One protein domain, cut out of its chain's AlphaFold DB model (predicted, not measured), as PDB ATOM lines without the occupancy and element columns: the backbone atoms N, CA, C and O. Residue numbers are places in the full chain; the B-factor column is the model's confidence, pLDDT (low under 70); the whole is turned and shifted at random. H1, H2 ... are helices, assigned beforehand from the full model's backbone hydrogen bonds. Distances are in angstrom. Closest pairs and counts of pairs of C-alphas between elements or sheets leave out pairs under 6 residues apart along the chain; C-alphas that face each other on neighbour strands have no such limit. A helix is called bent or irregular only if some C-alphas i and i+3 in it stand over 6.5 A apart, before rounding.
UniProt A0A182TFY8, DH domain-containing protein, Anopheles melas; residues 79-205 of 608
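AT A GLANCE: This is residues 79 to 205 of the 608 residues of the protein "DH domain-containing protein" of Anopheles melas (UniProt A0A182TFY8). A long kinked helix, H4, makes the backbone of an elongated body, with H2 packed on its earlier residues, 134 to 144, and H7 packed on its later ones, 144 to 155; H7 ends where H2 begins. H3 folds back at one far end, where residues 108 to 114 stick out, the short H5 and H6 lie with their loops at the other, and the small H1 packs on H7. The printed part has 127 residues with seven named helices, in the order H1 to H7, and no named strand: the class is all helix. The whole is only just loose, close to extended, with a radius of gyration of the C-alphas of 20.7 A and spans of 67 by 34 by 23 A.

IN THESE COORDINATES: The longest helix, H4, is residues 133 to 157, 36.3 A from its first C-alpha at (35.003, 25.116, -33.754) to its last. H7, residues 184 to 205, measures 31.4 A and ends with C-alpha 205 at (44.377, 42.678, -43.328). H2, residues 91 to 108, measures 25.8 A, and H3, residues 113 to 125, 18.1 A. The short helices are H1, residues 85 to 88, beginning at C-alpha 85 (26.533, 50.404, -42.617), H5, residues 161 to 164, and H6, residues 175 to 179. H2 is irregular, with C-alphas 97 and 100 7.1 A apart and a kink of 43 degrees near residue 98. H4 is only just irregular, with C-alphas 137 and 140 6.8 A apart, and has a kink of 46 degrees near residue 144.

HOW THE PARTS SIT: H7 is the hub, touching H1, H2 and H4. H4 touches it with residues 144 to 155 alone, the closest C-alphas being those of Leu 151 and Leu 191, 5.4 A apart, at a shallow tilt of 33 degrees, only just short of steep, opposite ways. H4 touches H2 with residues 134 to 144 alone, closest at the C-alphas of Cys 96 and Ile 141, 6.5 A, at a shallow tilt of 31 degrees, opposite ways. Residues 92 to 97 of H2 touch residues 200 to 205 of H7, closest at the C-alphas of Ser 93 and Val 201, 4.6 A, at a steep tilt of 47 degrees, the same way. H1 touches H7, closest at the C-alphas of Val 86 and Val 197, 5.9 A. H3 and H4 are close but not clearly touching, the C-alphas of Leu 119 and Leu 133 being 7.9 A apart; so are H5 and H7, at 7.0 A between the C-alphas of Arg 161 and Arg 184. H6 touches no helix. Every O i to N i+4 pair is within hydrogen-bond range in H3, H6 and H7, against 12 of 14 in H2 and 14 of 21 in H4; H1 and H5 are too short for such a pair.

THE WHOLE: The two C-alphas farthest apart are those of Asn 111 and Arg 171, at 67.8 A. The printed part has no cut and no long link. The mean pLDDT of the printed part is 86.2, and it is under 70 at residues 79 to 85, 170 to 173 and 175 to 180.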
ATOM      1  N   THR A  79      15.994  49.617 -44.465       44.62
ATOM      2  CA  THR A  79      16.220  50.459 -43.267       44.62
ATOM      3  C   THR A  79      17.558  50.215 -42.571       44.62
ATOM      4  O   THR A  79      18.113  51.140 -41.981       44.62
ATOM      5  N   ALA A  80      18.117  49.007 -42.662       45.50
ATOM      6  CA  ALA A  80      19.411  48.682 -42.059       45.50
ATOM      7  C   ALA A  80      20.625  49.137 -42.900       45.50
ATOM      8  O   ALA A  80      21.757  49.101 -42.416       45.50
ATOM      9  N   ALA A  81      20.420  49.527 -44.164       46.44
ATOM     10  CA  ALA A  81      21.492  49.609 -45.157       46.44
ATOM     11  C   ALA A  81      21.959  51.032 -45.509       46.44
ATOM     12  O   ALA A  81      22.990  51.171 -46.163       46.44
ATOM     13  N   THR A  82      21.236  52.086 -45.119       47.44
ATOM     14  CA  THR A  82      21.419  53.430 -45.707       47.44
ATOM     15  C   THR A  82      22.187  54.432 -44.841       47.44
ATOM     16  O   THR A  82      22.976  55.196 -45.390       47.44
ATOM     17  N   HIS A  83      22.016  54.436 -43.511       45.97
ATOM     18  CA  HIS A  83      22.517  55.541 -42.669       45.97
ATOM     19  C   HIS A  83      23.842  55.303 -41.922       45.97
ATOM     20  O   HIS A  83      24.522  56.279 -41.613       45.97
ATOM     21  N   HIS A  84      24.256  54.059 -41.637       51.06
ATOM     22  CA  HIS A  84      25.554  53.808 -40.973       51.06
ATOM     23  C   HIS A  84      26.261  52.454 -41.268       51.06
ATOM     24  O   HIS A  84      27.045  51.992 -40.432       51.06
ATOM     25  N   PRO A  85      26.049  51.780 -42.423       62.00
ATOM     26  CA  PRO A  85      26.533  50.404 -42.617       62.00
ATOM     27  C   PRO A  85      28.064  50.287 -42.530       62.00
ATOM     28  O   PRO A  85      28.594  49.375 -41.900       62.00
ATOM     29  N   VAL A  86      28.784  51.226 -43.154       71.88
ATOM     30  CA  VAL A  86      30.222  51.090 -43.420       71.88
ATOM     31  C   VAL A  86      31.041  50.999 -42.134       71.88
ATOM     32  O   VAL A  86      31.919  50.145 -42.048       71.88
ATOM     33  N   GLN A  87      30.749  51.833 -41.130       75.56
ATOM     34  CA  GLN A  87      31.469  51.803 -39.854       75.56
ATOM     35  C   GLN A  87      31.036  50.625 -38.973       75.56
ATOM     36  O   GLN A  87      31.893  49.968 -38.387       75.56
ATOM     37  N   ALA A  88      29.735  50.307 -38.919       79.75
ATOM     38  CA  ALA A  88      29.224  49.196 -38.110       79.75
ATOM     39  C   ALA A  88      29.874  47.856 -38.501       79.75
ATOM     40  O   ALA A  88      30.268  47.068 -37.641       79.75
ATOM     41  N   PHE A  89      30.084  47.624 -39.800       87.06
ATOM     42  CA  PHE A  89      30.759  46.420 -40.279       87.06
ATOM     43  C   PHE A  89      32.292  46.414 -40.100       87.06
ATOM     44  O   PHE A  89      32.902  45.364 -40.307       87.06
ATOM     45  N   MET A  90      32.944  47.497 -39.650       87.00
ATOM     46  CA  MET A  90      34.408  47.503 -39.449       87.00
ATOM     47  C   MET A  90      34.893  46.545 -38.354       87.00
ATOM     48  O   MET A  90      36.056  46.139 -38.388       87.00
ATOM     49  N   VAL A  91      34.012  46.087 -37.457       88.94
ATOM     50  CA  VAL A  91      34.303  45.007 -36.492       88.94
ATOM     51  C   VAL A  91      34.837  43.731 -37.171       88.94
ATOM     52  O   VAL A  91      35.669  43.018 -36.605       88.94
ATOM     53  N   TYR A  92      34.444  43.477 -38.426       92.94
ATOM     54  CA  TYR A  92      34.973  42.371 -39.226       92.94
ATOM     55  C   TYR A  92      36.469  42.504 -39.542       92.94
ATOM     56  O   TYR A  92      37.133  41.483 -39.697       92.94
ATOM     57  N   SER A  93      37.028  43.718 -39.598       90.44
ATOM     58  CA  SER A  93      38.471  43.920 -39.797       90.44
ATOM     59  C   SER A  93      39.260  43.350 -38.615       90.44
ATOM     60  O   SER A  93      40.173  42.544 -38.801       90.44
ATOM     61  N   SER A  94      38.844  43.677 -37.387       87.69
ATOM     62  CA  SER A  94      39.429  43.129 -36.158       87.69
ATOM     63  C   SER A  94      39.294  41.606 -36.094       87.69
ATOM     64  O   SER A  94      40.269  40.921 -35.791       87.69
ATOM     65  N   TYR A  95      38.129  41.064 -36.468       92.94
ATOM     66  CA  TYR A  95      37.874  39.619 -36.496       92.94
ATOM     67  C   TYR A  95      38.758  38.874 -37.519       92.94
ATOM     68  O   TYR A  95      39.421  37.893 -37.188       92.94
ATOM     69  N   CYS A  96      38.852  39.369 -38.757       93.19
ATOM     70  CA  CYS A  96      39.734  38.814 -39.794       93.19
ATOM     71  C   CYS A  96      41.231  38.950 -39.443       93.19
ATOM     72  O   CYS A  96      42.073  38.174 -39.917       93.19
ATOM     73  N   ASN A  97      41.586  39.932 -38.611       89.25
ATOM     74  CA  ASN A  97      42.939  40.107 -38.099       89.25
ATOM     75  C   ASN A  97      43.274  39.132 -36.961       89.25
ATOM     76  O   ASN A  97      44.358  38.548 -37.004       89.25
ATOM     77  N   SER A  98      42.362  38.898 -36.012       90.12
ATOM     78  CA  SER A  98      42.578  37.982 -34.881       90.12
ATOM     79  C   SER A  98      42.424  36.498 -35.236       90.12
ATOM     80  O   SER A  98      43.117  35.672 -34.644       90.12
ATOM     81  N   TYR A  99      41.588  36.145 -36.220       93.25
ATOM     82  CA  TYR A  99      41.252  34.754 -36.564       93.25
ATOM     83  C   TYR A  99      42.456  33.792 -36.709       93.25
ATOM     84  O   TYR A  99      42.403  32.714 -36.120       93.25
ATOM     85  N   PRO A 100      43.582  34.135 -37.375       90.06
ATOM     86  CA  PRO A 100      44.739  33.234 -37.426       90.06
ATOM     87  C   PRO A 100      45.386  32.972 -36.058       90.06
ATOM     88  O   PRO A 100      45.915  31.888 -35.846       90.06
ATOM     89  N   ARG A 101      45.328  33.931 -35.121       87.88
ATOM     90  CA  ARG A 101      45.777  33.718 -33.735       87.88
ATOM     91  C   ARG A 101      44.802  32.816 -32.984       87.88
ATOM     92  O   ARG A 101      45.259  31.912 -32.304       87.88
ATOM     93  N   ALA A 102      43.495  33.004 -33.169       92.75
ATOM     94  CA  ALA A 102      42.481  32.125 -32.582       92.75
ATOM     95  C   ALA A 102      42.607  30.667 -33.071       92.75
ATOM     96  O   ALA A 102      42.389  29.750 -32.290       92.75
ATOM     97  N   LEU A 103      43.010  30.440 -34.329       93.81
ATOM     98  CA  LEU A 103      43.303  29.090 -34.827       93.81
ATOM     99  C   LEU A 103      44.568  28.474 -34.216       93.81
ATOM    100  O   LEU A 103      44.538  27.298 -33.877       93.81
ATOM    101  N   MET A 104      45.659  29.238 -34.079       91.31
ATOM    102  CA  MET A 104      46.876  28.741 -33.414       91.31
ATOM    103  C   MET A 104      46.609  28.426 -31.940       91.31
ATOM    104  O   MET A 104      47.047  27.394 -31.450       91.31
ATOM    105  N   GLU A 105      45.834  29.275 -31.260       91.50
ATOM    106  CA  GLU A 105      45.427  29.038 -29.877       91.50
ATOM    107  C   GLU A 105      44.565  27.774 -29.757       91.50
ATOM    108  O   GLU A 105      44.813  26.939 -28.900       91.50
ATOM    109  N   LEU A 106      43.614  27.563 -30.673       92.81
ATOM    110  CA  LEU A 106      42.802  26.344 -30.712       92.81
ATOM    111  C   LEU A 106      43.633  25.070 -30.983       92.81
ATOM    112  O   LEU A 106      43.285  24.008 -30.472       92.81
ATOM    113  N   GLU A 107      44.738  25.154 -31.736       92.31
ATOM    114  CA  GLU A 107      45.645  24.014 -31.964       92.31
ATOM    115  C   GLU A 107      46.380  23.592 -30.670       92.31
ATOM    116  O   GLU A 107      46.640  22.401 -30.498       92.31
ATOM    117  N   ASN A 108      46.594  24.503 -29.702       91.88
ATOM    118  CA  ASN A 108      47.142  24.165 -28.374       91.88
ATOM    119  C   ASN A 108      46.240  23.182 -27.601       91.88
ATOM    120  O   ASN A 108      46.734  22.293 -26.906       91.88
ATOM    121  N   TYR A 109      44.914  23.314 -27.732       91.44
ATOM    122  CA  TYR A 109      43.934  22.481 -27.021       91.44
ATOM    123  C   TYR A 109      43.605  21.168 -27.738       91.44
ATOM    124  O   TYR A 109      42.940  20.321 -27.150       91.44
ATOM    125  N   ALA A 110      44.091  20.946 -28.966       88.12
ATOM    126  CA  ALA A 110      43.705  19.794 -29.787       88.12
ATOM    127  C   ALA A 110      43.930  18.431 -29.096       88.12
ATOM    128  O   ALA A 110      43.138  17.508 -29.281       88.12
ATOM    129  N   ASN A 111      44.970  18.319 -28.261       91.12
ATOM    130  CA  ASN A 111      45.291  17.107 -27.497       91.12
ATOM    131  C   ASN A 111      44.657  17.064 -26.087       91.12
ATOM    132  O   ASN A 111      44.781  16.053 -25.394       91.12
ATOM    133  N   ASN A 112      43.988  18.132 -25.640       95.19
ATOM    134  CA  ASN A 112      43.353  18.201 -24.326       95.19
ATOM    135  C   ASN A 112      41.929  17.617 -24.390       95.19
ATOM    136  O   ASN A 112      40.995  18.247 -24.887       95.19
ATOM    137  N   LYS A 113      41.761  16.401 -23.854       94.81
ATOM    138  CA  LYS A 113      40.473  15.686 -23.825       94.81
ATOM    139  C   LYS A 113      39.376  16.434 -23.061       94.81
ATOM    140  O   LYS A 113      38.234  16.408 -23.498       94.81
ATOM    141  N   GLU A 114      39.716  17.096 -21.958       96.25
ATOM    142  CA  GLU A 114      38.761  17.849 -21.137       96.25
ATOM    143  C   GLU A 114      38.261  19.087 -21.889       96.25
ATOM    144  O   GLU A 114      37.055  19.271 -22.042       96.25
ATOM    145  N   ALA A 115      39.176  19.876 -22.462       92.94
ATOM    146  CA  ALA A 115      38.817  21.031 -23.284       92.94
ATOM    147  C   ALA A 115      37.964  20.624 -24.500       92.94
ATOM    148  O   ALA A 115      36.947  21.257 -24.774       92.94
ATOM    149  N   ASN A 116      38.327  19.535 -25.188       91.81
ATOM    150  CA  ASN A 116      37.535  19.001 -26.299       91.81
ATOM    151  C   ASN A 116      36.126  18.562 -25.850       91.81
ATOM    152  O   ASN A 116      35.156  18.875 -26.536       91.81
ATOM    153  N   GLN A 117      35.988  17.902 -24.692       95.00
ATOM    154  CA  GLN A 117      34.680  17.508 -24.153       95.00
ATOM    155  C   GLN A 117      33.826  18.722 -23.762       95.00
ATOM    156  O   GLN A 117      32.628  18.729 -24.028       95.00
ATOM    157  N   ILE A 118      34.423  19.765 -23.176       94.94
ATOM    158  CA  ILE A 118      33.723  21.017 -22.856       94.94
ATOM    159  C   ILE A 118      33.222  21.690 -24.141       94.94
ATOM    160  O   ILE A 118      32.052  22.058 -24.219       94.94
ATOM    161  N   LEU A 119      34.069  21.803 -25.171       92.62
ATOM    162  CA  LEU A 119      33.684  22.394 -26.458       92.62
ATOM    163  C   LEU A 119      32.563  21.608 -27.157       92.62
ATOM    164  O   LEU A 119      31.662  22.219 -27.731       92.62
ATOM    165  N   GLU A 120      32.590  20.278 -27.081       92.88
ATOM    166  CA  GLU A 120      31.547  19.416 -27.644       92.88
ATOM    167  C   GLU A 120      30.234  19.494 -26.849       92.88
ATOM    168  O   GLU A 120      29.159  19.615 -27.436       92.88
ATOM    169  N   ASN A 121      30.305  19.546 -25.514       95.44
ATOM    170  CA  ASN A 121      29.138  19.791 -24.665       95.44
ATOM    171  C   ASN A 121      28.493  21.151 -24.991       95.44
ATOM    172  O   ASN A 121      27.272  21.235 -25.106       95.44
ATOM    173  N   CYS A 122      29.294  22.202 -25.206       94.81
ATOM    174  CA  CYS A 122      28.803  23.507 -25.657       94.81
ATOM    175  C   CYS A 122      28.176  23.445 -27.060       94.81
ATOM    176  O   CYS A 122      27.125  24.047 -27.276       94.81
ATOM    177  N   ARG A 123      28.770  22.698 -28.006       95.12
ATOM    178  CA  ARG A 123      28.196  22.488 -29.350       95.12
ATOM    179  C   ARG A 123      26.805  21.856 -29.264       95.12
ATOM    180  O   ARG A 123      25.892  22.312 -29.948       95.12
ATOM    181  N   MET A 124      26.651  20.836 -28.424       94.62
ATOM    182  CA  MET A 124      25.390  20.115 -28.239       94.62
ATOM    183  C   MET A 124      24.343  20.947 -27.484       94.62
ATOM    184  O   MET A 124      23.181  20.946 -27.881       94.62
ATOM    185  N   ALA A 125      24.740  21.703 -26.453       95.75
ATOM    186  CA  ALA A 125      23.837  22.579 -25.698       95.75
ATOM    187  C   ALA A 125      23.240  23.709 -26.561       95.75
ATOM    188  O   ALA A 125      22.049  23.990 -26.468       95.75
ATOM    189  N   GLU A 126      24.044  24.302 -27.446       92.50
ATOM    190  CA  GLU A 126      23.612  25.325 -28.414       92.50
ATOM    191  C   GLU A 126      22.997  24.721 -29.702       92.50
ATOM    192  O   GLU A 126      22.708  25.446 -30.655       92.50
ATOM    193  N   ASN A 127      22.816  23.392 -29.759       93.19
ATOM    194  CA  ASN A 127      22.314  22.631 -30.915       93.19
ATOM    195  C   ASN A 127      23.008  22.995 -32.251       93.19
ATOM    196  O   ASN A 127      22.384  23.118 -33.309       93.19
ATOM    197  N   LEU A 128      24.324  23.215 -32.196       91.38
ATOM    198  CA  LEU A 128      25.143  23.593 -33.345       91.38
ATOM    199  C   LEU A 128      25.473  22.369 -34.216       91.38
ATOM    200  O   LEU A 128      25.684  21.275 -33.683       91.38
ATOM    201  N   PRO A 129      25.585  22.524 -35.550       91.50
ATOM    202  CA  PRO A 129      25.912  21.420 -36.449       91.50
ATOM    203  C   PRO A 129      27.267  20.788 -36.106       91.50
ATOM    204  O   PRO A 129      28.169  21.461 -35.607       91.50
ATOM    205  N   GLU A 130      27.423  19.498 -36.411       93.88
ATOM    206  CA  GLU A 130      28.639  18.719 -36.141       93.88
ATOM    207  C   GLU A 130      29.801  19.158 -37.052       93.88
ATOM    208  O   GLU A 130      30.108  18.570 -38.088       93.88
ATOM    209  N   LEU A 131      30.418  20.277 -36.680       92.56
ATOM    210  CA  LEU A 131      31.528  20.922 -37.364       92.56
ATOM    211  C   LEU A 131      32.549  21.395 -36.319       92.56
ATOM    212  O   LEU A 131      32.152  21.917 -35.272       92.56
ATOM    213  N   PRO A 132      33.862  21.306 -36.596       91.19
ATOM    214  CA  PRO A 132      34.881  21.770 -35.660       91.19
ATOM    215  C   PRO A 132      34.724  23.269 -35.373       91.19
ATOM    216  O   PRO A 132      34.316  24.044 -36.242       91.19
ATOM    217  N   LEU A 133      35.109  23.709 -34.170       92.44
ATOM    218  CA  LEU A 133      35.003  25.116 -33.754       92.44
ATOM    219  C   LEU A 133      35.685  26.083 -34.743       92.44
ATOM    220  O   LEU A 133      35.185  27.177 -34.991       92.44
ATOM    221  N   SER A 134      36.772  25.663 -35.395       93.69
ATOM    222  CA  SER A 134      37.440  26.430 -36.456       93.69
ATOM    223  C   SER A 134      36.538  26.743 -37.664       93.69
ATOM    224  O   SER A 134      36.666  27.816 -38.252       93.69
ATOM    225  N   ALA A 135      35.592  25.867 -38.017       94.44
ATOM    226  CA  ALA A 135      34.614  26.111 -39.080       94.44
ATOM    227  C   ALA A 135      33.529  27.110 -38.642       94.44
ATOM    228  O   ALA A 135      33.173  28.006 -39.412       94.44
ATOM    229  N   HIS A 136      33.073  27.020 -37.389       93.88
ATOM    230  CA  HIS A 136      32.175  28.005 -36.780       93.88
ATOM    231  C   HIS A 136      32.826  29.401 -36.726       93.88
ATOM    232  O   HIS A 136      32.227  30.384 -37.165       93.88
ATOM    233  N   LEU A 137      34.095  29.485 -36.310       95.25
ATOM    234  CA  LEU A 137      34.893  30.719 -36.316       95.25
ATOM    235  C   LEU A 137      35.197  31.248 -37.733       95.25
ATOM    236  O   LEU A 137      35.467  32.435 -37.910       95.25
ATOM    237  N   LEU A 138      35.134  30.413 -38.773       95.69
ATOM    238  CA  LEU A 138      35.289  30.859 -40.162       95.69
ATOM    239  C   LEU A 138      34.000  31.499 -40.719       95.69
ATOM    240  O   LEU A 138      34.064  32.290 -41.666       95.69
ATOM    241  N   ALA A 139      32.829  31.190 -40.151       94.75
ATOM    242  CA  ALA A 139      31.533  31.617 -40.684       94.75
ATOM    243  C   ALA A 139      31.363  33.150 -40.813       94.75
ATOM    244  O   ALA A 139      30.856  33.584 -41.853       94.75
ATOM    245  N   PRO A 140      31.826  34.004 -39.873       95.19
ATOM    246  CA  PRO A 140      31.789  35.457 -40.052       95.19
ATOM    247  C   PRO A 140      32.635  35.925 -41.251       95.19
ATOM    248  O   PRO A 140      32.170  36.728 -42.059       95.19
ATOM    249  N   ILE A 141      33.838  35.372 -41.431       95.12
ATOM    250  CA  ILE A 141      34.736  35.722 -42.550       95.12
ATOM    251  C   ILE A 141      34.104  35.331 -43.895       95.12
ATOM    252  O   ILE A 141      34.228  36.057 -44.881       95.12
ATOM    253  N   GLN A 142      33.361  34.223 -43.943       95.38
ATOM    254  CA  GLN A 142      32.562  33.891 -45.122       95.38
ATOM    255  C   GLN A 142      31.397  34.871 -45.314       95.38
ATOM    256  O   GLN A 142      31.156  35.317 -46.434       95.38
ATOM    257  N   ARG A 143      30.672  35.219 -44.242       95.00
ATOM    258  CA  ARG A 143      29.477  36.076 -44.290       95.00
ATOM    259  C   ARG A 143      29.786  37.471 -44.842       95.00
ATOM    260  O   ARG A 143      29.091  37.911 -45.755       95.00
ATOM    261  N   ILE A 144      30.862  38.116 -44.381       93.25
ATOM    262  CA  ILE A 144      31.258  39.452 -44.866       93.25
ATOM    263  C   ILE A 144      31.609  39.470 -46.362       93.25
ATOM    264  O   ILE A 144      31.348  40.457 -47.046       93.25
ATOM    265  N   CYS A 145      32.112  38.354 -46.897       94.88
ATOM    266  CA  CYS A 145      32.384  38.172 -48.325       94.88
ATOM    267  C   CYS A 145      31.143  37.773 -49.150       94.88
ATOM    268  O   CYS A 145      31.162  37.919 -50.371       94.88
ATOM    269  N   ARG A 146      30.065  37.279 -48.521       95.19
ATOM    270  CA  ARG A 146      28.813  36.897 -49.205       95.19
ATOM    271  C   ARG A 146      27.849  38.069 -49.415       95.19
ATOM    272  O   ARG A 146      27.132  38.058 -50.411       95.19
ATOM    273  N   TYR A 147      27.842  39.093 -48.551       94.75
ATOM    274  CA  TYR A 147      26.912  40.231 -48.694       94.75
ATOM    275  C   TYR A 147      26.944  40.902 -50.083       94.75
ATOM    276  O   TYR A 147      25.866  41.085 -50.650       94.75
ATOM    277  N   PRO A 148      28.111  41.204 -50.699       94.69
ATOM    278  CA  PRO A 148      28.142  41.779 -52.047       94.69
ATOM    279  C   PRO A 148      27.597  40.842 -53.134       94.69
ATOM    280  O   PRO A 148      27.159  41.321 -54.175       94.69
ATOM    281  N   LEU A 149      27.612  39.523 -52.916       95.94
ATOM    282  CA  LEU A 149      27.054  38.546 -53.854       95.94
ATOM    283  C   LEU A 149      25.527  38.527 -53.758       95.94
ATOM    284  O   LEU A 149      24.853  38.663 -54.772       95.94
ATOM    285  N   HIS A 150      24.984  38.441 -52.538       93.62
ATOM    286  CA  HIS A 150      23.536  38.433 -52.305       93.62
ATOM    287  C   HIS A 150      22.885  39.745 -52.778       93.62
ATOM    288  O   HIS A 150      21.891  39.723 -53.498       93.62
ATOM    289  N   LEU A 151      23.487  40.895 -52.446       94.00
ATOM    290  CA  LEU A 151      23.016  42.206 -52.907       94.00
ATOM    291  C   LEU A 151      23.116  42.345 -54.435       94.00
ATOM    292  O   LEU A 151      22.216  42.900 -55.057       94.00
ATOM    293  N   SER A 152      24.158  41.787 -55.062       95.81
ATOM    294  CA  SER A 152      24.284  41.775 -56.525       95.81
ATOM    295  C   SER A 152      23.308  40.827 -57.230       95.81
ATOM    296  O   SER A 152      23.189  40.923 -58.451       95.81
ATOM    297  N   GLU A 153      22.632  39.929 -56.509       95.56
ATOM    298  CA  GLU A 153      21.506  39.154 -57.038       95.56
ATOM    299  C   GLU A 153      20.195  39.928 -56.863       95.56
ATOM    300  O   GLU A 153      19.466  40.106 -57.835       95.56
ATOM    301  N   LEU A 154      19.944  40.491 -55.672       91.44
ATOM    302  CA  LEU A 154      18.766  41.327 -55.402       91.44
ATOM    303  C   LEU A 154      18.633  42.484 -56.406       91.44
ATOM    304  O   LEU A 154      17.549  42.692 -56.946       91.44
ATOM    305  N   VAL A 155      19.729  43.177 -56.740       93.19
ATOM    306  CA  VAL A 155      19.748  44.261 -57.746       93.19
ATOM    307  C   VAL A 155      19.229  43.825 -59.128       93.19
ATOM    308  O   VAL A 155      18.664  44.653 -59.839       93.19
ATOM    309  N   LYS A 156      19.383  42.552 -59.524       93.12
ATOM    310  CA  LYS A 156      18.924  42.057 -60.839       93.12
ATOM    311  C   LYS A 156      17.408  41.886 -60.910       93.12
ATOM    312  O   LYS A 156      16.829  42.112 -61.966       93.12
ATOM    313  N   HIS A 157      16.799  41.462 -59.803       90.19
ATOM    314  CA  HIS A 157      15.376  41.102 -59.717       90.19
ATOM    315  C   HIS A 157      14.520  42.200 -59.064       90.19
ATOM    316  O   HIS A 157      13.306  42.052 -58.953       90.19
ATOM    317  N   SER A 158      15.141  43.298 -58.622       88.31
ATOM    318  CA  SER A 158      14.454  44.441 -58.013       88.31
ATOM    319  C   SER A 158      13.997  45.451 -59.060       88.31
ATOM    320  O   SER A 158      14.774  45.866 -59.921       88.31
ATOM    321  N   LEU A 159      12.752  45.906 -58.923       88.81
ATOM    322  CA  LEU A 159      12.190  46.998 -59.714       88.81
ATOM    323  C   LEU A 159      12.781  48.354 -59.298       88.81
ATOM    324  O   LEU A 159      13.140  48.572 -58.135       88.81
ATOM    325  N   THR A 160      12.864  49.286 -60.243       88.12
ATOM    326  CA  THR A 160      13.250  50.677 -59.973       88.12
ATOM    327  C   THR A 160      12.167  51.415 -59.191       88.12
ATOM    328  O   THR A 160      10.980  51.071 -59.222       88.12
ATOM    329  N   ARG A 161      12.549  52.520 -58.547       83.69
ATOM    330  CA  ARG A 161      11.622  53.449 -57.883       83.69
ATOM    331  C   ARG A 161      10.495  53.910 -58.810       83.69
ATOM    332  O   ARG A 161       9.374  54.103 -58.349       83.69
ATOM    333  N   LYS A 162      10.781  54.064 -60.107       84.12
ATOM    334  CA  LYS A 162       9.820  54.497 -61.134       84.12
ATOM    335  C   LYS A 162       8.784  53.422 -61.484       84.12
ATOM    336  O   LYS A 162       7.661  53.772 -61.824       84.12
ATOM    337  N   GLU A 163       9.143  52.144 -61.395       85.44
ATOM    338  CA  GLU A 163       8.244  51.009 -61.664       85.44
ATOM    339  C   GLU A 163       7.389  50.647 -60.440       85.44
ATOM    340  O   GLU A 163       6.266  50.171 -60.591       85.44
ATOM    341  N   LEU A 164       7.883  50.927 -59.229       82.62
ATOM    342  CA  LEU A 164       7.145  50.733 -57.976       82.62
ATOM    343  C   LEU A 164       6.166  51.878 -57.666       82.62
ATOM    344  O   LEU A 164       5.101  51.639 -57.102       82.62
ATOM    345  N   LEU A 165       6.471  53.125 -58.046       80.38
ATOM    346  CA  LEU A 165       5.608  54.272 -57.727       80.38
ATOM    347  C   LEU A 165       4.141  54.127 -58.206       80.38
ATOM    348  O   LEU A 165       3.254  54.500 -57.440       80.38
ATOM    349  N   PRO A 166       3.846  53.574 -59.406       80.50
ATOM    350  CA  PRO A 166       2.475  53.352 -59.874       80.50
ATOM    351  C   PRO A 166       1.729  52.205 -59.177       80.50
ATOM    352  O   PRO A 166       0.503  52.171 -59.236       80.50
ATOM    353  N   THR A 167       2.431  51.258 -58.539       75.56
ATOM    354  CA  THR A 167       1.788  50.148 -57.805       75.56
ATOM    355  C   THR A 167       1.436  50.535 -56.365       75.56
ATOM    356  O   THR A 167       0.587  49.903 -55.734       75.56
ATOM    357  N   LEU A 168       2.039  51.612 -55.850       72.25
ATOM    358  CA  LEU A 168       1.762  52.157 -54.528       72.25
ATOM    359  C   LEU A 168       0.511  53.044 -54.513       72.25
ATOM    360  O   LEU A 168       0.310  53.927 -55.345       72.25
ATOM    361  N   ASN A 169      -0.308  52.878 -53.472       70.44
ATOM    362  CA  ASN A 169      -1.422  53.780 -53.188       70.44
ATOM    363  C   ASN A 169      -0.886  55.116 -52.646       70.44
ATOM    364  O   ASN A 169      -0.829  55.334 -51.436       70.44
ATOM    365  N   LEU A 170      -0.502  56.027 -53.544       69.00
ATOM    366  CA  LEU A 170       0.199  57.275 -53.211       69.00
ATOM    367  C   LEU A 170      -0.568  58.201 -52.240       69.00
ATOM    368  O   LEU A 170       0.052  58.976 -51.525       69.00
ATOM    369  N   ARG A 171      -1.904  58.077 -52.146       63.84
ATOM    370  CA  ARG A 171      -2.744  58.758 -51.131       63.84
ATOM    371  C   ARG A 171      -2.596  58.220 -49.698       63.84
ATOM    372  O   ARG A 171      -3.097  58.854 -48.777       63.84
ATOM    373  N   LYS A 172      -1.991  57.043 -49.510       66.38
ATOM    374  CA  LYS A 172      -1.775  56.392 -48.202       66.38
ATOM    375  C   LYS A 172      -0.297  56.233 -47.839       66.38
ATOM    376  O   LYS A 172      -0.002  56.006 -46.674       66.38
ATOM    377  N   CYS A 173       0.606  56.328 -48.815       67.38
ATOM    378  CA  CYS A 173       2.039  56.149 -48.609       67.38
ATOM    379  C   CYS A 173       2.628  57.348 -47.850       67.38
ATOM    380  O   CYS A 173       2.556  58.485 -48.320       67.38
ATOM    381  N   THR A 174       3.214  57.106 -46.679       73.12
ATOM    382  CA  THR A 174       3.903  58.148 -45.911       73.12
ATOM    383  C   THR A 174       5.266  58.485 -46.522       73.12
ATOM    384  O   THR A 174       5.883  57.676 -47.217       73.12
ATOM    385  N   LYS A 175       5.801  59.675 -46.208       68.94
ATOM    386  CA  LYS A 175       7.163  60.063 -46.618       68.94
ATOM    387  C   LYS A 175       8.214  59.030 -46.172       68.94
ATOM    388  O   LYS A 175       9.094  58.685 -46.953       68.94
ATOM    389  N   SER A 176       8.072  58.496 -44.955       66.06
ATOM    390  CA  SER A 176       8.969  57.471 -44.409       66.06
ATOM    391  C   SER A 176       8.914  56.161 -45.202       66.06
ATOM    392  O   SER A 176       9.954  55.564 -45.466       66.06
ATOM    393  N   GLU A 177       7.738  55.724 -45.657       66.94
ATOM    394  CA  GLU A 177       7.611  54.523 -46.497       66.94
ATOM    395  C   GLU A 177       8.234  54.711 -47.883       66.94
ATOM    396  O   GLU A 177       8.868  53.791 -48.390       66.94
ATOM    397  N   LEU A 178       8.144  55.910 -48.466       68.12
ATOM    398  CA  LEU A 178       8.809  56.226 -49.734       68.12
ATOM    399  C   LEU A 178      10.344  56.322 -49.597       68.12
ATOM    400  O   LEU A 178      11.077  55.960 -50.521       68.12
ATOM    401  N   GLU A 179      10.842  56.784 -48.447       66.25
ATOM    402  CA  GLU A 179      12.275  56.824 -48.119       66.25
ATOM    403  C   GLU A 179      12.840  55.435 -47.758       66.25
ATOM    404  O   GLU A 179      14.013  55.172 -48.022       66.25
ATOM    405  N   THR A 180      12.010  54.529 -47.229       67.62
ATOM    406  CA  THR A 180      12.389  53.161 -46.815       67.62
ATOM    407  C   THR A 180      11.998  52.057 -47.805       67.62
ATOM    408  O   THR A 180      12.182  50.880 -47.503       67.62
ATOM    409  N   MET A 181      11.489  52.417 -48.986       75.69
ATOM    410  CA  MET A 181      11.085  51.476 -50.033       75.69
ATOM    411  C   MET A 181      12.273  50.701 -50.624       75.69
ATOM    412  O   MET A 181      13.228  51.300 -51.125       75.69
ATOM    413  N   ASP A 182      12.132  49.375 -50.680       81.31
ATOM    414  CA  ASP A 182      13.061  48.423 -51.300       81.31
ATOM    415  C   ASP A 182      13.027  48.477 -52.834       81.31
ATOM    416  O   ASP A 182      12.595  47.550 -53.521       81.31
ATOM    417  N   CYS A 183      13.484  49.601 -53.382       86.50
ATOM    418  CA  CYS A 183      13.708  49.777 -54.808       86.50
ATOM    419  C   CYS A 183      15.172  49.496 -55.178       86.50
ATOM    420  O   CYS A 183      16.087  49.608 -54.354       86.50
ATOM    421  N   ARG A 184      15.406  49.131 -56.443       89.25
ATOM    422  CA  ARG A 184      16.718  48.744 -56.984       89.25
ATOM    423  C   ARG A 184      17.848  49.713 -56.622       89.25
ATOM    424  O   ARG A 184      18.948  49.275 -56.303       89.25
ATOM    425  N   GLU A 185      17.568  51.011 -56.623       89.31
ATOM    426  CA  GLU A 185      18.512  52.083 -56.305       89.31
ATOM    427  C   GLU A 185      19.062  51.978 -54.867       89.31
ATOM    428  O   GLU A 185      20.235  52.269 -54.625       89.31
ATOM    429  N   VAL A 186      18.253  51.503 -53.908       86.62
ATOM    430  CA  VAL A 186      18.692  51.275 -52.519       86.62
ATOM    431  C   VAL A 186      19.559  50.020 -52.422       86.62
ATOM    432  O   VAL A 186      20.581  50.031 -51.734       86.62
ATOM    433  N   PHE A 187      19.225  48.959 -53.162       89.38
ATOM    434  CA  PHE A 187      20.069  47.764 -53.239       89.38
ATOM    435  C   PHE A 187      21.410  48.033 -53.942       89.38
ATOM    436  O   PHE A 187      22.430  47.488 -53.521       89.38
ATOM    437  N   GLU A 188      21.454  48.907 -54.954       91.56
ATOM    438  CA  GLU A 188      22.700  49.351 -55.597       91.56
ATOM    439  C   GLU A 188      23.574  50.185 -54.639       91.56
ATOM    440  O   GLU A 188      24.789  49.965 -54.565       91.56
ATOM    441  N   LEU A 189      22.972  51.065 -53.827       89.62
ATOM    442  CA  LEU A 189      23.670  51.796 -52.761       89.62
ATOM    443  C   LEU A 189      24.233  50.846 -51.686       89.62
ATOM    444  O   LEU A 189      25.413  50.936 -51.336       89.62
ATOM    445  N   ALA A 190      23.427  49.894 -51.212       89.00
ATOM    446  CA  ALA A 190      23.845  48.879 -50.245       89.00
ATOM    447  C   ALA A 190      24.972  47.984 -50.799       89.00
ATOM    448  O   ALA A 190      25.948  47.700 -50.103       89.00
ATOM    449  N   LEU A 191      24.884  47.580 -52.070       92.38
ATOM    450  CA  LEU A 191      25.918  46.817 -52.772       92.38
ATOM    451  C   LEU A 191      27.241  47.591 -52.847       92.38
ATOM    452  O   LEU A 191      28.303  47.014 -52.606       92.38
ATOM    453  N   SER A 192      27.184  48.891 -53.142       92.88
ATOM    454  CA  SER A 192      28.350  49.781 -53.145       92.88
ATOM    455  C   SER A 192      28.990  49.881 -51.752       92.88
ATOM    456  O   SER A 192      30.194  49.656 -51.598       92.88
ATOM    457  N   ALA A 193      28.177  50.106 -50.712       90.25
ATOM    458  CA  ALA A 193      28.637  50.157 -49.326       90.25
ATOM    459  C   ALA A 193      29.298  48.840 -48.880       90.25
ATOM    460  O   ALA A 193      30.395  48.863 -48.319       90.25
ATOM    461  N   MET A 194      28.690  47.686 -49.180       93.50
ATOM    462  CA  MET A 194      29.243  46.387 -48.783       93.50
ATOM    463  C   MET A 194      30.497  45.998 -49.571       93.50
ATOM    464  O   MET A 194      31.401  45.408 -48.982       93.50
ATOM    465  N   ARG A 195      30.625  46.387 -50.849       94.00
ATOM    466  CA  ARG A 195      31.896  46.258 -51.591       94.00
ATOM    467  C   ARG A 195      33.012  47.046 -50.903       94.00
ATOM    468  O   ARG A 195      34.051  46.465 -50.597       94.00
ATOM    469  N   ARG A 196      32.761  48.315 -50.555       92.31
ATOM    470  CA  ARG A 196      33.717  49.166 -49.824       92.31
ATOM    471  C   ARG A 196      34.110  48.564 -48.469       92.31
ATOM    472  O   ARG A 196      35.280  48.600 -48.102       92.31
ATOM    473  N   VAL A 197      33.161  47.981 -47.733       92.06
ATOM    474  CA  VAL A 197      33.439  47.258 -46.479       92.06
ATOM    475  C   VAL A 197      34.377  46.071 -46.719       92.06
ATOM    476  O   VAL A 197      35.401  45.967 -46.043       92.06
ATOM    477  N   THR A 198      34.088  45.196 -47.691       92.94
ATOM    478  CA  THR A 198      34.957  44.046 -48.008       92.94
ATOM    479  C   THR A 198      36.361  44.496 -48.439       92.94
ATOM    480  O   THR A 198      37.354  43.904 -48.013       92.94
ATOM    481  N   GLU A 199      36.464  45.568 -49.229       93.06
ATOM    482  CA  GLU A 199      37.735  46.171 -49.651       93.06
ATOM    483  C   GLU A 199      38.551  46.692 -48.460       93.06
ATOM    484  O   GLU A 199      39.733  46.366 -48.346       93.06
ATOM    485  N   MET A 200      37.932  47.434 -47.534       90.00
ATOM    486  CA  MET A 200      38.609  47.963 -46.343       90.00
ATOM    487  C   MET A 200      39.005  46.872 -45.339       90.00
ATOM    488  O   MET A 200      40.075  46.964 -44.740       90.00
ATOM    489  N   VAL A 201      38.201  45.814 -45.176       91.25
ATOM    490  CA  VAL A 201      38.565  44.640 -44.357       91.25
ATOM    491  C   VAL A 201      39.789  43.928 -44.950       91.25
ATOM    492  O   VAL A 201      40.727  43.596 -44.223       91.25
ATOM    493  N   ASN A 202      39.828  43.742 -46.273       91.19
ATOM    494  CA  ASN A 202      40.968  43.141 -46.967       91.19
ATOM    495  C   ASN A 202      42.226  44.033 -46.927       91.19
ATOM    496  O   ASN A 202      43.327  43.544 -46.674       91.19
ATOM    497  N   GLU A 203      42.090  45.344 -47.129       90.31
ATOM    498  CA  GLU A 203      43.224  46.272 -47.080       90.31
ATOM    499  C   GLU A 203      43.741  46.468 -45.642       90.31
ATOM    500  O   GLU A 203      44.951  46.558 -45.434       90.31
ATOM    501  N   GLY A 204      42.865  46.425 -44.631       89.62
ATOM    502  CA  GLY A 204      43.250  46.361 -43.217       89.62
ATOM    503  C   GLY A 204      44.022  45.082 -42.879       89.62
ATOM    504  O   GLY A 204      45.032  45.133 -42.173       89.62
ATOM    505  N   LYS A 205      43.623  43.936 -43.450       88.81
ATOM    506  CA  LYS A 205      44.377  42.678 -43.328       88.81
ATOM    507  C   LYS A 205      45.764  42.774 -43.972       88.81
ATOM    508  O   LYS A 205      46.758  42.390 -43.356       88.81
TER     509      LYS A 205